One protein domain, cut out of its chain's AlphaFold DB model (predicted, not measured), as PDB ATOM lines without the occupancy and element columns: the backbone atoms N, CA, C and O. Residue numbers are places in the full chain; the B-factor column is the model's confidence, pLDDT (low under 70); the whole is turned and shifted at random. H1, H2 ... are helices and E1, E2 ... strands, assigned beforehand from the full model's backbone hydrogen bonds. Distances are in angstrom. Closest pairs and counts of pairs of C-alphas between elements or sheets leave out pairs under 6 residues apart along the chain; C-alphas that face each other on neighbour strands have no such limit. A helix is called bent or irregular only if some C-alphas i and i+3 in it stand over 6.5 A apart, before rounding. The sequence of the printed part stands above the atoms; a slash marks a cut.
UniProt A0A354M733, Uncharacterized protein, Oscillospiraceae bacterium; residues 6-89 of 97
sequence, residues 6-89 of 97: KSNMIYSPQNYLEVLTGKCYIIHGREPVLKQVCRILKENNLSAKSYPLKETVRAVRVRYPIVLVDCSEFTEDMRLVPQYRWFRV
ATOM      1  N   LYS A   6     192.310 135.055 191.824       90.69
ATOM      2  CA  LYS A   6     192.618 134.112 190.734       90.69
ATOM      3  C   LYS A   6     193.510 134.666 189.628       90.69
ATOM      4  O   LYS A   6     193.913 133.902 188.765       90.69
ATOM      5  N   SER A   7     193.787 135.963 189.645       85.31
ATOM      6  CA  SER A   7     194.546 136.641 188.601       85.31
ATOM      7  C   SER A   7     195.315 137.813 189.198       85.31
ATOM      8  O   SER A   7     194.815 138.489 190.103       85.31
ATOM      9  N   ASN A   8     196.521 138.046 188.680       85.56
ATOM     10  CA  ASN A   8     197.309 139.245 188.977       85.56
ATOM     11  C   ASN A   8     197.033 140.380 187.975       85.56
ATOM     12  O   ASN A   8     197.594 141.468 188.109       85.56
ATOM     13  N   MET A   9     196.174 140.139 186.982       91.19
ATOM     14  CA  MET A   9     195.754 141.113 185.985       91.19
ATOM     15  C   MET A   9     194.493 141.865 186.421       91.19
ATOM     16  O   MET A   9     193.674 141.384 187.207       91.19
ATOM     17  N   ILE A  10     194.326 143.063 185.860       94.81
ATOM     18  CA  ILE A  10     193.084 143.831 185.954       94.81
ATOM     19  C   ILE A  10     192.296 143.583 184.672       94.81
ATOM     20  O   ILE A  10     192.773 143.874 183.577       94.81
ATOM     21  N   TYR A  11     191.089 143.049 184.804       96.00
ATOM     22  CA  TYR A  11     190.224 142.789 183.662       96.00
ATOM     23  C   TYR A  11     189.528 144.068 183.214       96.00
ATOM     24  O   TYR A  11     189.013 144.830 184.036       96.00
ATOM     25  N   SER A  12     189.423 144.252 181.898       95.44
ATOM     26  CA  SER A  12     188.404 145.145 181.358       95.44
ATOM     27  C   SER A  12     187.008 144.570 181.662       95.44
ATOM     28  O   SER A  12     186.857 143.349 181.802       95.44
ATOM     29  N   PRO A  13     185.960 145.407 181.724       96.38
ATOM     30  CA  PRO A  13     184.588 144.939 181.894       96.38
ATOM     31  C   PRO A  13     184.181 143.914 180.831       96.38
ATOM     32  O   PRO A  13     183.532 142.923 181.150       96.38
ATOM     33  N   GLN A  14     184.608 144.136 179.584       95.94
ATOM     34  CA  GLN A  14     184.321 143.251 178.461       95.94
ATOM     35  C   GLN A  14     185.011 141.891 178.625       95.94
ATOM     36  O   GLN A  14     184.326 140.874 178.579       95.94
ATOM     37  N   ASN A  15     186.318 141.857 178.906       95.38
ATOM     38  CA  ASN A  15     187.052 140.597 179.075       95.38
ATOM     39  C   ASN A  15     186.495 139.786 180.249       95.38
ATOM     40  O   ASN A  15     186.350 138.573 180.159       95.38
ATOM     41  N   TYR A  16     186.155 140.457 181.354       96.56
ATOM     42  CA  TYR A  16     185.536 139.796 182.499       96.56
ATOM     43  C   TYR A  16     184.189 139.156 182.128       96.56
ATOM     44  O   TYR A  16     183.951 137.997 182.461       96.56
ATOM     45  N   LEU A  17     183.310 139.880 181.429       96.94
ATOM     46  CA  LEU A  17     182.010 139.342 181.020       96.94
ATOM     47  C   LEU A  17     182.156 138.195 180.019       96.94
ATOM     48  O   LEU A  17     181.492 137.176 180.172       96.94
ATOM     49  N   GLU A  18     183.046 138.335 179.041       95.62
ATOM     50  CA  GLU A  18     183.280 137.330 178.007       95.62
ATOM     51  C   GLU A  18     183.813 136.021 178.577       95.62
ATOM     52  O   GLU A  18     183.304 134.959 178.230       95.62
ATOM     53  N   VAL A  19     184.747 136.080 179.529       93.62
ATOM     54  CA  VAL A  19     185.239 134.872 180.207       93.62
ATOM     55  C   VAL A  19     184.121 134.161 180.978       93.62
ATOM     56  O   VAL A  19     184.116 132.936 181.076       93.62
ATOM     57  N   LEU A  20     183.151 134.901 181.522       95.00
ATOM     58  CA  LEU A  20     182.058 134.308 182.291       95.00
ATOM     59  C   LEU A  20     180.900 133.785 181.447       95.00
ATOM     60  O   LEU A  20     180.223 132.847 181.868       95.00
ATOM     61  N   THR A  21     180.618 134.412 180.308       95.00
ATOM     62  CA  THR A  21     179.409 134.121 179.527       95.00
ATOM     63  C   THR A  21     179.698 133.533 178.151       95.00
ATOM     64  O   THR A  21     178.766 133.046 177.506       95.00
ATOM     65  N   GLY A  22     180.949 133.591 177.686       95.31
ATOM     66  CA  GLY A  22     181.352 133.245 176.323       95.31
ATOM     67  C   GLY A  22     180.809 134.206 175.261       95.31
ATOM     68  O   GLY A  22     180.671 133.812 174.106       95.31
ATOM     69  N   LYS A  23     180.411 135.430 175.642       96.19
ATOM     70  CA  LYS A  23     179.750 136.400 174.753       96.19
ATOM     71  C   LYS A  23     180.394 137.778 174.834       96.19
ATOM     72  O   LYS A  23     180.820 138.216 175.902       96.19
ATOM     73  N   CYS A  24     180.336 138.504 173.721       96.50
ATOM     74  CA  CYS A  24     180.731 139.905 173.667       96.50
ATOM     75  C   CYS A  24     179.561 140.852 173.943       96.50
ATOM     76  O   CYS A  24     178.436 140.598 173.511       96.50
ATOM     77  N   TYR A  25     179.836 141.964 174.626       95.56
ATOM     78  CA  TYR A  25     178.845 142.986 174.951       95.56
ATOM     79  C   TYR A  25     179.312 144.370 174.514       95.56
ATOM     80  O   TYR A  25     180.500 144.681 174.471       95.56
ATOM     81  N   ILE A  26     178.345 145.238 174.228       92.56
ATOM     82  CA  ILE A  26     178.607 146.659 174.022       92.56
ATOM     83  C   ILE A  26     178.474 147.349 175.377       92.56
ATOM     84  O   ILE A  26     177.381 147.416 175.937       92.56
ATOM     85  N   ILE A  27     179.588 147.869 175.886       92.12
ATOM     86  CA  ILE A  27     179.641 148.646 177.126       92.12
ATOM     87  C   ILE A  27     179.905 150.092 176.731       92.12
ATOM     88  O   ILE A  27     180.988 150.423 176.254       92.12
ATOM     89  N   HIS A  28     178.897 150.952 176.867       86.31
ATOM     90  CA  HIS A  28     178.958 152.318 176.342       86.31
ATOM     91  C   HIS A  28     179.027 153.369 177.453       86.31
ATOM     92  O   HIS A  28     178.433 153.203 178.513       86.31
ATOM     93  N   GLY A  29     179.650 154.519 177.186       83.31
ATOM     94  CA  GLY A  29     179.838 155.580 178.189       83.31
ATOM     95  C   GLY A  29     178.570 156.316 178.651       83.31
ATOM     96  O   GLY A  29     178.638 157.091 179.591       83.31
ATOM     97  N   ARG A  30     177.402 156.091 178.025       85.50
ATOM     98  CA  ARG A  30     176.135 156.761 178.406       85.50
ATOM     99  C   ARG A  30     175.503 156.243 179.703       85.50
ATOM    100  O   ARG A  30     174.539 156.825 180.185       85.50
ATOM    101  N   GLU A  31     175.980 155.123 180.231       89.62
ATOM    102  CA  GLU A  31     175.496 154.533 181.480       89.62
ATOM    103  C   GLU A  31     176.712 154.128 182.323       89.62
ATOM    104  O   GLU A  31     177.702 153.679 181.743       89.62
ATOM    105  N   PRO A  32     176.663 154.215 183.667       92.31
ATOM    106  CA  PRO A  32     177.778 153.784 184.501       92.31
ATOM    107  C   PRO A  32     178.221 152.355 184.180       92.31
ATOM    108  O   PRO A  32     177.397 151.433 184.127       92.31
ATOM    109  N   VAL A  33     179.525 152.159 183.989       95.12
ATOM    110  CA  VAL A  33     180.104 150.871 183.565       95.12
ATOM    111  C   VAL A  33     179.724 149.760 184.541       95.12
ATOM    112  O   VAL A  33     179.218 148.712 184.138       95.12
ATOM    113  N   LEU A  34     179.856 150.012 185.846       96.25
ATOM    114  CA  LEU A  34     179.476 149.057 186.886       96.25
ATOM    115  C   LEU A  34     177.998 148.655 186.809       96.25
ATOM    116  O   LEU A  34     177.662 147.495 187.057       96.25
ATOM    117  N   LYS A  35     177.106 149.588 186.462       95.81
ATOM    118  CA  LYS A  35     175.670 149.310 186.351       95.81
ATOM    119  C   LYS A  35     175.390 148.378 185.173       95.81
ATOM    120  O   LYS A  35     174.636 147.419 185.338       95.81
ATOM    121  N   GLN A  36     176.050 148.609 184.037       96.94
ATOM    122  CA  GLN A  36     175.967 147.739 182.862       96.94
ATOM    123  C   GLN A  36     176.501 146.334 183.164       96.94
ATOM    124  O   GLN A  36     175.790 145.359 182.933       96.94
ATOM    125  N   VAL A  37     177.687 146.221 183.777       97.69
ATOM    126  CA  VAL A  37     178.261 144.927 184.197       97.69
ATOM    127  C   VAL A  37     177.304 144.182 185.130       97.69
ATOM    128  O   VAL A  37     176.985 143.020 184.896       97.69
ATOM    129  N   CYS A  38     176.779 144.849 186.163       97.69
ATOM    130  CA  CYS A  38     175.834 144.233 187.097       97.69
ATOM    131  C   CYS A  38     174.542 143.761 186.419       97.69
ATOM    132  O   CYS A  38     174.000 142.725 186.809       97.69
ATOM    133  N   ARG A  39     174.025 144.519 185.442       97.88
ATOM    134  CA  ARG A  39     172.837 144.141 184.665       97.88
ATOM    135  C   ARG A  39     173.112 142.882 183.842       97.88
ATOM    136  O   ARG A  39     172.381 141.909 183.997       97.88
ATOM    137  N   ILE A  40     174.200 142.869 183.076       97.81
ATOM    138  CA  ILE A  40     174.572 141.741 182.212       97.81
ATOM    139  C   ILE A  40     174.802 140.466 183.036       97.81
ATOM    140  O   ILE A  40     174.334 139.393 182.660       97.81
ATOM    141  N   LEU A  41     175.460 140.570 184.197       97.94
ATOM    142  CA  LEU A  41     175.628 139.428 185.101       97.94
ATOM    143  C   LEU A  41     174.274 138.854 185.537       97.94
ATOM    144  O   LEU A  41     174.075 137.645 185.456       97.94
ATOM    145  N   LYS A  42     173.324 139.705 185.943       97.69
ATOM    146  CA  LYS A  42     171.977 139.261 186.340       97.69
ATOM    147  C   LYS A  42     171.225 138.600 185.186       97.69
ATOM    148  O   LYS A  42     170.621 137.556 185.398       97.69
ATOM    149  N   GLU A  43     171.294 139.168 183.985       97.44
ATOM    150  CA  GLU A  43     170.669 138.610 182.775       97.44
ATOM    151  C   GLU A  43     171.228 137.228 182.403       97.44
ATOM    152  O   GLU A  43     170.515 136.409 181.832       97.44
ATOM    153  N   ASN A  44     172.482 136.936 182.769       96.75
ATOM    154  CA  ASN A  44     173.114 135.630 182.563       96.75
ATOM    155  C   ASN A  44     173.044 134.726 183.811       96.75
ATOM    156  O   ASN A  44     173.747 133.723 183.875       96.75
ATOM    157  N   ASN A  45     172.193 135.046 184.795       96.62
ATOM    158  CA  ASN A  45     172.035 134.301 186.055       96.62
ATOM    159  C   ASN A  45     173.332 134.170 186.883       96.62
ATOM    160  O   ASN A  45     173.525 133.207 187.626       96.62
ATOM    161  N   LEU A  46     174.221 135.159 186.783       96.19
ATOM    162  CA  LEU A  46     175.482 135.241 187.514       96.19
ATOM    163  C   LEU A  46     175.388 136.224 188.690       96.19
ATOM    164  O   LEU A  46     174.554 137.131 188.738       96.19
ATOM    165  N   SER A  47     176.283 136.065 189.668       95.25
ATOM    166  CA  SER A  47     176.320 136.960 190.827       95.25
ATOM    167  C   SER A  47     176.843 138.344 190.441       95.25
ATOM    168  O   SER A  47     178.008 138.495 190.097       95.25
ATOM    169  N   ALA A  48     176.008 139.371 190.596       96.38
ATOM    170  CA  ALA A  48     176.407 140.772 190.432       96.38
ATOM    171  C   ALA A  48     177.059 141.387 191.688       96.38
ATOM    172  O   ALA A  48     177.290 142.594 191.744       96.38
ATOM    173  N   LYS A  49     177.314 140.588 192.733       95.56
ATOM    174  CA  LYS A  49     177.927 141.088 193.965       95.56
ATOM    175  C   LYS A  49     179.394 141.425 193.706       95.56
ATOM    176  O   LYS A  49     180.157 140.568 193.270       95.56
ATOM    177  N   SER A  50     179.784 142.647 194.052       96.88
ATOM    178  CA  SER A  50     181.167 143.106 193.961       96.88
ATOM    179  C   SER A  50     181.579 143.921 195.180       96.88
ATOM    180  O   SER A  50     180.734 144.419 195.932       96.88
ATOM    181  N   TYR A  51     182.887 144.056 195.381       96.50
ATOM    182  CA  TYR A  51     183.465 144.845 196.468       96.50
ATOM    183  C   TYR A  51     184.330 145.974 195.902       96.50
ATOM    184  O   TYR A  51     185.081 145.739 194.957       96.50
ATOM    185  N   PRO A  52     184.263 147.197 196.453       96.69
ATOM    186  CA  PRO A  52     185.214 148.255 196.118       96.69
ATOM    187  C   PRO A  52     186.667 147.824 196.361       96.69
ATOM    188  O   PRO A  52     186.932 147.090 197.313       96.69
ATOM    189  N   LEU A  53     187.623 148.366 195.600       95.31
ATOM    190  CA  LEU A  53     189.056 148.137 195.844       95.31
ATOM    191  C   LEU A  53     189.487 148.491 197.279       95.31
ATOM    192  O   LEU A  53     190.240 147.747 197.903       95.31
ATOM    193  N   LYS A  54     188.942 149.564 197.866       94.81
ATOM    194  CA  LYS A  54     189.197 149.917 199.278       94.81
ATOM    195  C   LYS A  54     188.763 148.835 200.281       94.81
ATOM    196  O   LYS A  54     189.252 148.804 201.400       94.81
ATOM    197  N   GLU A  55     187.871 147.927 199.884       94.31
ATOM    198  CA  GLU A  55     187.425 146.784 200.687       94.31
ATOM    199  C   GLU A  55     188.207 145.494 200.365       94.31
ATOM    200  O   GLU A  55     187.718 144.401 200.643       94.31
ATOM    201  N   THR A  56     189.429 145.582 199.822       91.81
ATOM    202  CA  THR A  56     190.253 144.407 199.459       91.81
ATOM    203  C   THR A  56     190.376 143.397 200.597       91.81
ATOM    204  O   THR A  56     190.160 142.211 200.376       91.81
ATOM    205  N   VAL A  57     190.618 143.837 201.839       91.12
ATOM    206  CA  VAL A  57     190.707 142.934 203.007       91.12
ATOM    207  C   VAL A  57     189.428 142.114 203.193       91.12
ATOM    208  O   VAL A  57     189.482 140.938 203.547       91.12
ATOM    209  N   ARG A  58     188.262 142.717 202.944       90.62
ATOM    210  CA  ARG A  58     186.974 142.023 203.002       90.62
ATOM    211  C   ARG A  58     186.797 141.099 201.802       90.62
ATOM    212  O   ARG A  58     186.340 139.974 201.985       90.62
ATOM    213  N   ALA A  59     187.168 141.562 200.609       89.69
ATOM    214  CA  ALA A  59     187.063 140.804 199.371       89.69
ATOM    215  C   ALA A  59     187.898 139.516 199.429       89.69
ATOM    216  O   ALA A  59     187.361 138.443 199.200       89.69
ATOM    217  N   VAL A  60     189.165 139.573 199.848       89.31
ATOM    218  CA  VAL A  60     190.046 138.386 199.893       89.31
ATOM    219  C   VAL A  60     189.659 137.362 200.966       89.31
ATOM    220  O   VAL A  60     190.113 136.221 200.917       89.31
ATOM    221  N   ARG A  61     188.822 137.747 201.942       89.69
ATOM    222  CA  ARG A  61     188.315 136.862 203.006       89.69
ATOM    223  C   ARG A  61     187.063 136.078 202.605       89.69
ATOM    224  O   ARG A  61     186.630 135.209 203.364       89.69
ATOM    225  N   VAL A  62     186.446 136.378 201.459       87.44
ATOM    226  CA  VAL A  62     185.300 135.597 200.961       87.44
ATOM    227  C   VAL A  62     185.755 134.199 200.549       87.44
ATOM    228  O   VAL A  62     186.918 134.015 200.227       87.44
ATOM    229  N   ARG A  63     184.863 133.203 200.561       87.81
ATOM    230  CA  ARG A  63     185.211 131.794 200.269       87.81
ATOM    231  C   ARG A  63     185.224 131.424 198.782       87.81
ATOM    232  O   ARG A  63     185.541 130.289 198.461       87.81
ATOM    233  N   TYR A  64     184.833 132.343 197.907       90.50
ATOM    234  CA  TYR A  64     184.773 132.127 196.462       90.50
ATOM    235  C   TYR A  64     185.898 132.889 195.764       90.50
ATOM    236  O   TYR A  64     186.367 133.900 196.297       90.50
ATOM    237  N   PRO A  65     186.322 132.434 194.581       93.44
ATOM    238  CA  PRO A  65     187.370 133.106 193.849       93.44
ATOM    239  C   PRO A  65     186.912 134.446 193.290       93.44
ATOM    240  O   PRO A  65     185.743 134.630 192.933       93.44
ATOM    241  N   ILE A  66     187.857 135.375 193.218       95.56
ATOM    242  CA  ILE A  66     187.638 136.740 192.763       95.56
ATOM    243  C   ILE A  66     188.742 137.214 191.815       95.56
ATOM    244  O   ILE A  66     189.884 136.755 191.885       95.56
ATOM    245  N   VAL A  67     188.392 138.184 190.973       96.25
ATOM    246  CA  VAL A  67     189.309 138.936 190.103       96.25
ATOM    247  C   VAL A  67     189.037 140.432 190.236       96.25
ATOM    248  O   VAL A  67     187.955 140.834 190.684       96.25
ATOM    249  N   LEU A  68     190.019 141.258 189.877       96.94
ATOM    250  CA  LEU A  68     189.861 142.708 189.852       96.94
ATOM    251  C   LEU A  68     189.404 143.154 188.463       96.94
ATOM    252  O   LEU A  68     190.018 142.791 187.463       96.94
ATOM    253  N   VAL A  69     188.343 143.953 188.410       97.62
ATOM    254  CA  VAL A  69     187.792 144.503 187.166       97.62
ATOM    255  C   VAL A  69     187.854 146.023 187.225       97.62
ATOM    256  O   VAL A  69     187.462 146.629 188.228       97.62
ATOM    257  N   ASP A  70     188.341 146.633 186.151       97.06
ATOM    258  CA  ASP A  70     188.353 148.076 185.959       97.06
ATOM    259  C   ASP A  70     186.984 148.551 185.461       97.06
ATOM    260  O   ASP A  70     186.643 148.385 184.298       97.06
ATOM    261  N   CYS A  71     186.171 149.126 186.341       96.25
ATOM    262  CA  CYS A  71     184.891 149.745 185.989       96.25
ATOM    263  C   CYS A  71     184.991 151.273 185.910       96.25
ATOM    264  O   CYS A  71     183.991 151.948 186.156       96.25
ATOM    265  N   SER A  72     186.179 151.819 185.630       94.31
ATOM    266  CA  SER A  72     186.381 153.263 185.520       94.31
ATOM    267  C   SER A  72     185.471 153.876 184.462       94.31
ATOM    268  O   SER A  72     185.166 153.267 183.435       94.31
ATOM    269  N   GLU A  73     185.037 155.099 184.725       90.56
ATOM    270  CA  GLU A  73     184.093 155.819 183.878       90.56
ATOM    271  C   GLU A  73     184.579 157.238 183.621       90.56
ATOM    272  O   GLU A  73     185.315 157.809 184.424       90.56
ATOM    273  N   PHE A  74     184.184 157.801 182.482       87.12
ATOM    274  CA  PHE A  74     184.409 159.210 182.201       87.12
ATOM    275  C   PHE A  74     183.220 160.016 182.709       87.12
ATOM    276  O   PHE A  74     182.067 159.670 182.454       87.12
ATOM    277  N   THR A  75     183.505 161.101 183.412       85.00
ATOM    278  CA  THR A  75     182.517 162.128 183.735       85.00
ATOM    279  C   THR A  75     182.173 162.956 182.498       85.00
ATOM    280  O   THR A  75     182.847 162.887 181.468       85.00
ATOM    281  N   GLU A  76     181.124 163.776 182.601       85.06
ATOM    282  CA  GLU A  76     180.699 164.680 181.522       85.06
ATOM    283  C   GLU A  76     181.814 165.651 181.087       85.06
ATOM    284  O   GLU A  76     181.910 165.988 179.910       85.06
ATOM    285  N   ASP A  77     182.708 166.034 182.003       90.12
ATOM    286  CA  ASP A  77     183.894 166.858 181.740       90.12
ATOM    287  C   ASP A  77     185.116 166.051 181.251       90.12
ATOM    288  O   ASP A  77     186.247 166.530 181.320       90.12
ATOM    289  N   MET A  78     184.900 164.829 180.747       84.81
ATOM    290  CA  MET A  78     185.924 163.920 180.209       84.81
ATOM    291  C   MET A  78     187.037 163.546 181.198       84.81
ATOM    292  O   MET A  78     188.130 163.143 180.792       84.81
ATOM    293  N   ARG A  79     186.782 163.630 182.505       90.38
ATOM    294  CA  ARG A  79     187.733 163.147 183.507       90.38
ATOM    295  C   ARG A  79     187.491 161.675 183.779       90.38
ATOM    296  O   ARG A  79     186.365 161.246 184.012       90.38
ATOM    297  N   LEU A  80     188.566 160.896 183.768       89.06
ATOM    298  CA  LEU A  80     188.504 159.501 184.177       89.06
ATOM    299  C   LEU A  80     188.327 159.434 185.697       89.06
ATOM    300  O   LEU A  80     189.146 159.967 186.446       89.06
ATOM    301  N   VAL A  81     187.284 158.746 186.144       91.81
ATOM    302  CA  VAL A  81     187.036 158.411 187.544       91.81
ATOM    303  C   VAL A  81     187.405 156.943 187.750       91.81
ATOM    304  O   VAL A  81     186.668 156.063 187.294       91.81
ATOM    305  N   PRO A  82     188.533 156.651 188.434       93.44
ATOM    306  CA  PRO A  82     188.965 155.282 188.659       93.44
ATOM    307  C   PRO A  82     187.961 154.511 189.514       93.44
ATOM    308  O   PRO A  82     187.636 154.925 190.631       93.44
ATOM    309  N   GLN A  83     187.495 153.361 189.030       95.50
ATOM    310  CA  GLN A  83     186.540 152.542 189.772       95.50
ATOM    311  C   GLN A  83     186.833 151.047 189.629       95.50
ATOM    312  O   GLN A  83     186.212 150.336 188.851       95.50
ATOM    313  N   TYR A  84     187.725 150.532 190.470       97.19
ATOM    314  CA  TYR A  84     188.045 149.105 190.500       97.19
ATOM    315  C   TYR A  84     187.134 148.316 191.447       97.19
ATOM    316  O   TYR A  84     186.828 148.750 192.571       97.19
ATOM    317  N   ARG A  85     186.718 147.128 191.004       97.88
ATOM    318  CA  ARG A  85     185.787 146.253 191.723       97.88
ATOM    319  C   ARG A  85     186.276 144.811 191.730       97.88
ATOM    320  O   ARG A  85     186.620 144.259 190.693       97.88
ATOM    321  N   TRP A  86     186.247 144.190 192.903       97.31
ATOM    322  CA  TRP A  86     186.444 142.753 193.054       97.31
ATOM    323  C   TRP A  86     185.155 142.026 192.703       97.31
ATOM    324  O   TRP A  86     184.140 142.220 193.381       97.31
ATOM    325  N   PHE A  87     185.204 141.182 191.681       97.25
ATOM    326  CA  PHE A  87     184.082 140.366 191.236       97.25
ATOM    327  C   PHE A  87     184.357 138.887 191.430       97.25
ATOM    328  O   PHE A  87     185.505 138.453 191.388       97.25
ATOM    329  N   ARG A  88     183.288 138.116 191.632       95.81
ATOM    330  CA  ARG A  88     183.352 136.658 191.718       95.81
ATOM    331  C   ARG A  88     183.603 136.043 190.343       95.81
ATOM    332  O   ARG A  88     183.000 136.463 189.363       95.81
ATOM    333  N   VAL A  89     184.387 134.972 190.321       94.62
ATOM    334  CA  VAL A  89     184.507 134.052 189.181       94.62
ATOM    335  C   VAL A  89     184.109 132.618 189.589       94.62
ATOM    336  O   VAL A  89     183.875 132.368 190.779       94.62
TER     337      VAL A  89
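What this domain is: This is residues 6 to 89 of the 97 residues of an uncharacterized protein of Oscillospiraceae bacterium (UniProt A0A354M733). A small twisted four-stranded sheet has H1 along one face, with H2 side by side with H1, and the short H3 on the opposite face. The long loop of hairpin E3 and E4, residues 71 to 83, extends the longest axis at one end. The printed part has 84 residues, with E1, H1, H2, E2, H3, E3 and E4 along it; the mixed sheet runs E1, E3, E4, E2. The class is mixed, helices and strands; the whole is compact, with a radius of gyration of the C-alphas of 12.6 A and spans of 39 by 28 by 20 A.

Where its parts are: E1, residues 6 to 11, begins at C-alpha 6 (192.618, 134.112, 190.734) and is 11.4 A long. H1 is residues 13 to 21, 12.2 A, and H2 residues 33 to 43, 15.5 A. E2 is residues 50 to 52; H3, residues 53 to 60, is irregular, with C-alphas 54 and 57 8.1 A apart. E3 is residues 66 to 70, 13.2 A, and E4, residues 84 to 88, 13.4 A, ends at C-alpha 88 (183.352, 136.658, 191.718).

How they stand to each other: E1 and E3 are parallel at 13 degrees, with N 11 and O 68 2.9 A apart. E3 and E4 are antiparallel at 147 degrees (N 67 and O 87, 2.9 A), as are E4 and E2 at 152 degrees (N 86 and O 51, 2.8 A). E1, H1, H2, E2 and E2, H3, E3 are split strand-helix-strand units, other strands lying between their two strands, with right-handed crossovers. The sheet has helices on both faces, three layers: H1 and H2 on one, H3 on the other. H1 has a height of 9.5 A over the sheet, H3 7.3 A. H1 and H2 touch, closest at the C-alphas of Pro 13 and Val 37, 6.7 A, at a shallow tilt of 11 degrees, the same way. H1 and H2 have every O i to N i+4 pair within hydrogen-bond range; H3 has 2 of 4.

The domain as a whole: The C-alphas of Arg 63 and Asp 77, the two farthest apart, are 39.7 A apart. The printed part has no cut; the links H1 to H2 and E3 to E4 are long. No printed residue is under 70 in pLDDT.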